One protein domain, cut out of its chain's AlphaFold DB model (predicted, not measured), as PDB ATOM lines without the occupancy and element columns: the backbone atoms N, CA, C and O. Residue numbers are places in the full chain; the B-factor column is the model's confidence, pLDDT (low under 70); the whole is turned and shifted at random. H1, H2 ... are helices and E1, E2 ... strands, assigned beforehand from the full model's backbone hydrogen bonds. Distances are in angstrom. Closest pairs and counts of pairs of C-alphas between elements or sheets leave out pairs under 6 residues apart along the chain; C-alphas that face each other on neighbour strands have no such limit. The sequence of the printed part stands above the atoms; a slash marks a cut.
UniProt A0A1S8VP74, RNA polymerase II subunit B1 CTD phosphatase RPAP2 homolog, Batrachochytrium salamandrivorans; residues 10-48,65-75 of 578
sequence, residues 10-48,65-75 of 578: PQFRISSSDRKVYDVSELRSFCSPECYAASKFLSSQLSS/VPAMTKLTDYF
ATOM      1  N   PRO A  10     180.069 224.121 224.416       80.81
ATOM      2  CA  PRO A  10     178.908 223.304 224.790       80.81
ATOM      3  C   PRO A  10     177.663 224.170 225.003       80.81
ATOM      4  O   PRO A  10     177.712 225.090 225.810       80.81
ATOM      5  N   GLN A  11     176.561 223.919 224.289       89.50
ATOM      6  CA  GLN A  11     175.315 224.709 224.366       89.50
ATOM      7  C   GLN A  11     174.793 224.903 225.802       89.50
ATOM      8  O   GLN A  11     174.231 225.945 226.132       89.50
ATOM      9  N   PHE A  12     175.049 223.925 226.670       92.81
ATOM     10  CA  PHE A  12     174.568 223.902 228.041       92.81
ATOM     11  C   PHE A  12     175.712 224.014 229.047       92.81
ATOM     12  O   PHE A  12     176.762 223.385 228.904       92.81
ATOM     13  N   ARG A  13     175.484 224.789 230.110       91.44
ATOM     14  CA  ARG A  13     176.352 224.874 231.285       91.44
ATOM     15  C   ARG A  13     175.640 224.257 232.482       91.44
ATOM     16  O   ARG A  13     174.602 224.749 232.912       91.44
ATOM     17  N   ILE A  14     176.224 223.208 233.051       93.81
ATOM     18  CA  ILE A  14     175.713 222.571 234.268       93.81
ATOM     19  C   ILE A  14     176.314 223.295 235.476       93.81
ATOM     20  O   ILE A  14     177.531 223.306 235.660       93.81
ATOM     21  N   SER A  15     175.471 223.915 236.300       91.94
ATOM     22  CA  SER A  15     175.875 224.446 237.602       91.94
ATOM     23  C   SER A  15     175.733 223.349 238.648       91.94
ATOM     24  O   SER A  15     174.626 222.889 238.929       91.94
ATOM     25  N   SER A  16     176.851 222.923 239.235       92.88
ATOM     26  CA  SER A  16     176.832 221.910 240.299       92.88
ATOM     27  C   SER A  16     176.305 222.462 241.628       92.88
ATOM     28  O   SER A  16     175.722 221.701 242.395       92.88
ATOM     29  N   SER A  17     176.460 223.769 241.889       94.50
ATOM     30  CA  SER A  17     175.934 224.415 243.102       94.50
ATOM     31  C   SER A  17     174.412 224.410 243.123       94.50
ATOM     32  O   SER A  17     173.807 224.093 244.141       94.50
ATOM     33  N   ASP A  18     173.804 224.693 241.974       93.06
ATOM     34  CA  ASP A  18     172.350 224.823 241.860       93.06
ATOM     35  C   ASP A  18     171.689 223.534 241.367       93.06
ATOM     36  O   ASP A  18     170.464 223.456 241.318       93.06
ATOM     37  N   ARG A  19     172.497 222.539 240.965       94.56
ATOM     38  CA  ARG A  19     172.067 221.317 240.265       94.56
ATOM     39  C   ARG A  19     171.141 221.629 239.079       94.56
ATOM     40  O   ARG A  19     170.177 220.912 238.827       94.56
ATOM     41  N   LYS A  20     171.433 222.719 238.361       95.69
ATOM     42  CA  LYS A  20     170.649 223.221 237.222       95.69
ATOM     43  C   LYS A  20     171.486 223.253 235.952       95.69
ATOM     44  O   LYS A  20     172.684 223.534 235.985       95.69
ATOM     45  N   VAL A  21     170.827 222.990 234.831       92.69
ATOM     46  CA  VAL A  21     171.398 223.112 233.490       92.69
ATOM     47  C   VAL A  21     170.918 224.432 232.895       92.69
ATOM     48  O   VAL A  21     169.718 224.674 232.826       92.69
ATOM     49  N   TYR A  22     171.852 225.291 232.501       91.44
ATOM     50  CA  TYR A  22     171.577 226.586 231.883       91.44
ATOM     51  C   TYR A  22     171.905 226.521 230.395       91.44
ATOM     52  O   TYR A  22     173.009 226.113 230.031       91.44
ATOM     53  N   ASP A  23     170.980 226.949 229.537       93.19
ATOM     54  CA  ASP A  23     171.293 227.208 228.132       93.19
ATOM     55  C   ASP A  23     172.109 228.506 228.042       93.19
ATOM     56  O   ASP A  23     171.682 229.563 228.512       93.19
ATOM     57  N   VAL A  24     173.320 228.419 227.491       93.19
ATOM     58  CA  VAL A  24     174.228 229.565 227.334       93.19
ATOM     59  C   VAL A  24     174.268 230.083 225.896       93.19
ATOM     60  O   VAL A  24     175.134 230.896 225.571       93.19
ATOM     61  N   SER A  25     173.351 229.641 225.034       93.19
ATOM     62  CA  SER A  25     173.260 230.077 223.636       93.19
ATOM     63  C   SER A  25     173.029 231.576 223.527       93.19
ATOM     64  O   SER A  25     173.790 232.254 222.842       93.19
ATOM     65  N   GLU A  26     172.048 232.112 224.261       91.88
ATOM     66  CA  GLU A  26     171.787 233.556 224.266       91.88
ATOM     67  C   GLU A  26     172.958 234.336 224.862       91.88
ATOM     68  O   GLU A  26     173.369 235.343 224.306       91.88
ATOM     69  N   LEU A  27     173.568 233.862 225.952       92.12
ATOM     70  CA  LEU A  27     174.685 234.568 226.590       92.12
ATOM     71  C   LEU A  27     175.878 234.758 225.634       92.12
ATOM     72  O   LEU A  27     176.613 235.735 225.752       92.12
ATOM     73  N   ARG A  28     176.054 233.849 224.668       90.06
ATOM     74  CA  ARG A  28     177.133 233.899 223.671       90.06
ATOM     75  C   ARG A  28     176.941 234.938 222.585       90.06
ATOM     76  O   ARG A  28     177.933 235.308 221.962       90.06
ATOM     77  N   SER A  29     175.718 235.415 222.347       92.62
ATOM     78  CA  SER A  29     175.519 236.536 221.425       92.62
ATOM     79  C   SER A  29     175.979 237.870 222.021       92.62
ATOM     80  O   SER A  29     175.938 238.886 221.333       92.62
ATOM     81  N   PHE A  30     176.443 237.882 223.277       94.06
ATOM     82  CA  PHE A  30     176.932 239.068 223.975       94.06
ATOM     83  C   PHE A  30     178.414 238.928 224.323       94.06
ATOM     84  O   PHE A  30     178.908 237.844 224.630       94.06
ATOM     85  N   CYS A  31     179.140 240.048 224.313       93.31
ATOM     86  CA  CYS A  31     180.572 240.056 224.621       93.31
ATOM     87  C   CYS A  31     180.884 239.824 226.107       93.31
ATOM     88  O   CYS A  31     182.017 239.490 226.446       93.31
ATOM     89  N   SER A  32     179.909 240.021 226.998       92.44
ATOM     90  CA  SER A  32     180.068 239.820 228.437       92.44
ATOM     91  C   SER A  32     178.712 239.570 229.120       92.44
ATOM     92  O   SER A  32     177.667 239.945 228.571       92.44
ATOM     93  N   PRO A  33     178.694 238.957 230.320       91.12
ATOM     94  CA  PRO A  33     177.463 238.783 231.088       91.12
ATOM     95  C   PRO A  33     176.831 240.118 231.503       91.12
ATOM     96  O   PRO A  33     175.610 240.201 231.615       91.12
ATOM     97  N   GLU A  34     177.626 241.175 231.675       93.31
ATOM     98  CA  GLU A  34     177.124 242.527 231.930       93.31
ATOM     99  C   GLU A  34     176.357 243.075 230.722       93.31
ATOM    100  O   GLU A  34     175.273 243.626 230.896       93.31
ATOM    101  N   CYS A  35     176.860 242.874 229.498       92.56
ATOM    102  CA  CYS A  35     176.149 243.274 228.280       92.56
ATOM    103  C   CYS A  35     174.850 242.487 228.083       92.56
ATOM    104  O   CYS A  35     173.843 243.073 227.691       92.56
ATOM    105  N   TYR A  36     174.844 241.189 228.403       94.00
ATOM    106  CA  TYR A  36     173.617 240.389 228.411       94.00
ATOM    107  C   TYR A  36     172.595 240.935 229.417       94.00
ATOM    108  O   TYR A  36     171.437 241.154 229.064       94.00
ATOM    109  N   ALA A  37     173.022 241.226 230.650       94.19
ATOM    110  CA  ALA A  37     172.152 241.781 231.682       94.19
ATOM    111  C   ALA A  37     171.605 243.169 231.297       94.19
ATOM    112  O   ALA A  37     170.411 243.417 231.447       94.19
ATOM    113  N   ALA A  38     172.447 244.049 230.747       94.31
ATOM    114  CA  ALA A  38     172.033 245.362 230.256       94.31
ATOM    115  C   ALA A  38     171.055 245.255 229.073       94.31
ATOM    116  O   ALA A  38     170.067 245.982 229.024       94.31
ATOM    117  N   SER A  39     171.280 244.313 228.151       94.94
ATOM    118  CA  SER A  39     170.372 244.062 227.027       94.94
ATOM    119  C   SER A  39     169.016 243.523 227.488       94.94
ATOM    120  O   SER A  39     167.984 244.019 227.038       94.94
ATOM    121  N   LYS A  40     168.988 242.572 228.434       95.19
ATOM    122  CA  LYS A  40     167.734 242.089 229.037       95.19
ATOM    123  C   LYS A  40     167.014 243.195 229.811       95.19
ATOM    124  O   LYS A  40     165.794 243.291 229.711       95.19
ATOM    125  N   PHE A  41     167.746 244.058 230.515       95.50
ATOM    126  CA  PHE A  41     167.168 245.222 231.185       95.50
ATOM    127  C   PHE A  41     166.521 246.186 230.185       95.50
ATOM    128  O   PHE A  41     165.367 246.561 230.376       95.50
ATOM    129  N   LEU A  42     167.192 246.518 229.079       95.44
ATOM    130  CA  LEU A  42     166.597 247.330 228.014       95.44
ATOM    131  C   LEU A  42     165.353 246.656 227.419       95.44
ATOM    132  O   LEU A  42     164.317 247.295 227.286       95.44
ATOM    133  N   SER A  43     165.424 245.356 227.123       94.31
ATOM    134  CA  SER A  43     164.285 244.602 226.590       94.31
ATOM    135  C   SER A  43     163.078 244.617 227.527       94.31
ATOM    136  O   SER A  43     161.959 244.620 227.035       94.31
ATOM    137  N   SER A  44     163.288 244.637 228.847       94.69
ATOM    138  CA  SER A  44     162.198 244.721 229.829       94.69
ATOM    139  C   SER A  44     161.525 246.096 229.895       94.69
ATOM    140  O   SER A  44     160.416 246.205 230.406       94.69
ATOM    141  N   GLN A  45     162.182 247.139 229.377       94.06
ATOM    142  CA  GLN A  45     161.613 248.485 229.263       94.06
ATOM    143  C   GLN A  45     160.829 248.680 227.962       94.06
ATOM    144  O   GLN A  45     160.037 249.613 227.845       94.06
ATOM    145  N   LEU A  46     161.051 247.816 226.968       92.81
ATOM    146  CA  LEU A  46     160.284 247.816 225.732       92.81
ATOM    147  C   LEU A  46     158.954 247.097 225.976       92.81
ATOM    148  O   LEU A  46     158.936 246.012 226.553       92.81
ATOM    149  N   SER A  47     157.844 247.677 225.509       90.06
ATOM    150  CA  SER A  47     156.556 246.976 225.549       90.06
ATOM    151  C   SER A  47     156.644 245.669 224.750       90.06
ATOM    152  O   SER A  47     157.172 245.645 223.632       90.06
ATOM    153  N   SER A  48     156.102 244.590 225.319       90.38
ATOM    154  CA  SER A  48     155.892 243.317 224.625       90.38
ATOM    155  C   SER A  48     154.856 243.422 223.507       90.38
ATOM    156  O   SER A  48     154.782 242.530 222.665       90.38
ATOM    157  N   VAL A  65     171.559 252.183 230.607       92.56
ATOM    158  CA  VAL A  65     172.704 251.883 231.477       92.56
ATOM    159  C   VAL A  65     173.986 252.403 230.815       92.56
ATOM    160  O   VAL A  65     174.299 251.980 229.697       92.56
ATOM    161  N   PRO A  66     174.765 253.284 231.471       91.12
ATOM    162  CA  PRO A  66     176.007 253.792 230.907       91.12
ATOM    163  C   PRO A  66     177.008 252.672 230.610       91.12
ATOM    164  O   PRO A  66     177.150 251.711 231.375       91.12
ATOM    165  N   ALA A  67     177.762 252.823 229.519       87.12
ATOM    166  CA  ALA A  67     178.799 251.867 229.150       87.12
ATOM    167  C   ALA A  67     179.800 251.653 230.300       87.12
ATOM    168  O   ALA A  67     180.142 252.584 231.029       87.12
ATOM    169  N   MET A  68     180.288 250.416 230.440       84.50
ATOM    170  CA  MET A  68     181.255 249.999 231.469       84.50
ATOM    171  C   MET A  68     180.763 250.097 232.923       84.50
ATOM    172  O   MET A  68     181.552 249.874 233.842       84.50
ATOM    173  N   THR A  69     179.481 250.388 233.163       89.75
ATOM    174  CA  THR A  69     178.903 250.324 234.510       89.75
ATOM    175  C   THR A  69     178.247 248.971 234.746       89.75
ATOM    176  O   THR A  69     177.550 248.433 233.884       89.75
ATOM    177  N   LYS A  70     178.489 248.380 235.920       92.31
ATOM    178  CA  LYS A  70     177.768 247.173 236.326       92.31
ATOM    179  C   LYS A  70     176.333 247.556 236.662       92.31
ATOM    180  O   LYS A  70     176.103 248.544 237.357       92.31
ATOM    181  N   LEU A  71     175.383 246.727 236.232       91.12
ATOM    182  CA  LEU A  71     173.955 246.928 236.490       91.12
ATOM    183  C   LEU A  71     173.662 247.127 237.995       91.12
ATOM    184  O   LEU A  71     172.848 247.958 238.378       91.12
ATOM    185  N   THR A  72     174.387 246.409 238.859       91.19
ATOM    186  CA  THR A  72     174.298 246.519 240.326       91.19
ATOM    187  C   THR A  72     174.660 247.906 240.845       91.19
ATOM    188  O   THR A  72     173.982 248.447 241.719       91.19
ATOM    189  N   ASP A  73     175.717 248.496 240.294       93.25
ATOM    190  CA  ASP A  73     176.218 249.806 240.704       93.25
ATOM    191  C   ASP A  73     175.283 250.900 240.187       93.25
ATOM    192  O   ASP A  73     175.024 251.882 240.885       93.25
ATOM    193  N   TYR A  74     174.732 250.692 238.986       92.44
ATOM    194  CA  TYR A  74     173.724 251.558 238.389       92.44
ATOM    195  C   TYR A  74     172.483 251.681 239.288       92.44
ATOM    196  O   TYR A  74     172.118 252.785 239.696       92.44
ATOM    197  N   PHE A  75     171.898 250.551 239.699       91.56
ATOM    198  CA  PHE A  75     170.728 250.560 240.584       91.56
ATOM    199  C   PHE A  75     171.031 251.100 241.982       91.56
ATOM    200  O   PHE A  75     170.196 251.788 242.572       91.56
TER     201      PHE A  75
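What this domain is: This is residues 10 to 48 and 65 to 75 of the 578 residues of the protein "RNA polymerase II subunit B1 CTD phosphatase RPAP2 homolog" of Batrachochytrium salamandrivorans (UniProt A0A1S8VP74). A small two-strand hairpin, E1 and E2, lies at one end of a loose chain, and the longest helix, H2, lies toward the other end, with the short H1 between them and the short H3 near the first part of H2. The turn of the hairpin, residues 15 to 20, and residues 43 to 48, of which 43 to 45 belong to H2, stick out. The printed part has 50 residues with two named strands and three named helices, which follow along the chain in the order E1, E2, H1, H2, H3; the class is mixed, helices and strands, and the sheet of E1 and E2 is antiparallel. It is loose, with a radius of gyration of the C-alphas of 13.1 A and spans of 32 by 26 by 19 A.

How they stand to each other: E1, residues 12 to 15, and E2, residues 20 to 23, form an antiparallel hairpin at 151 degrees; N 13 and O 22 are within hydrogen-bond range at 2.8 A, as are N 22 and O 13 at 2.8 A. H1, residues 25 to 28, is close to but not clearly touching H2, residues 33 to 45; their closest C-alphas, those of Leu 27 and Tyr 36, are 6.2 A apart. H2 only just touches H3, residues 71 to 75, with 3 pairs of C-alphas within 8 A and with residues 34 to 38 of H2 alone; the closest C-alphas are those of Ala 38 and Leu 71, 6.7 A apart. E1 and E2 are apart from H2 and H3. Every O i to N i+4 pair is within hydrogen-bond range in H2 and H3; H1 is too short for such a pair.

Where its parts are: E1 begins at C-alpha 12 (174.568, 223.902, 228.041) and measures 9.7 A; E2 measures 9.9 A. H2 runs 18.7 A from C-alpha 33 (177.463, 238.783, 231.088), H1 5.4 A, and H3 6.4 A to C-alpha 75 (170.728, 250.560, 240.584).

The domain as a whole: The C-alphas of Ser 16 and Ser 47, 35.5 A apart, are the farthest apart. Residues 49 to 64 are not printed; C-alphas 48 and 65 are 20.1 A apart across this cut, which lies in the link from H2 to H3. The links printed whole are tight. The model's mean pLDDT over the printed part is 92.3, and no printed residue is under 70.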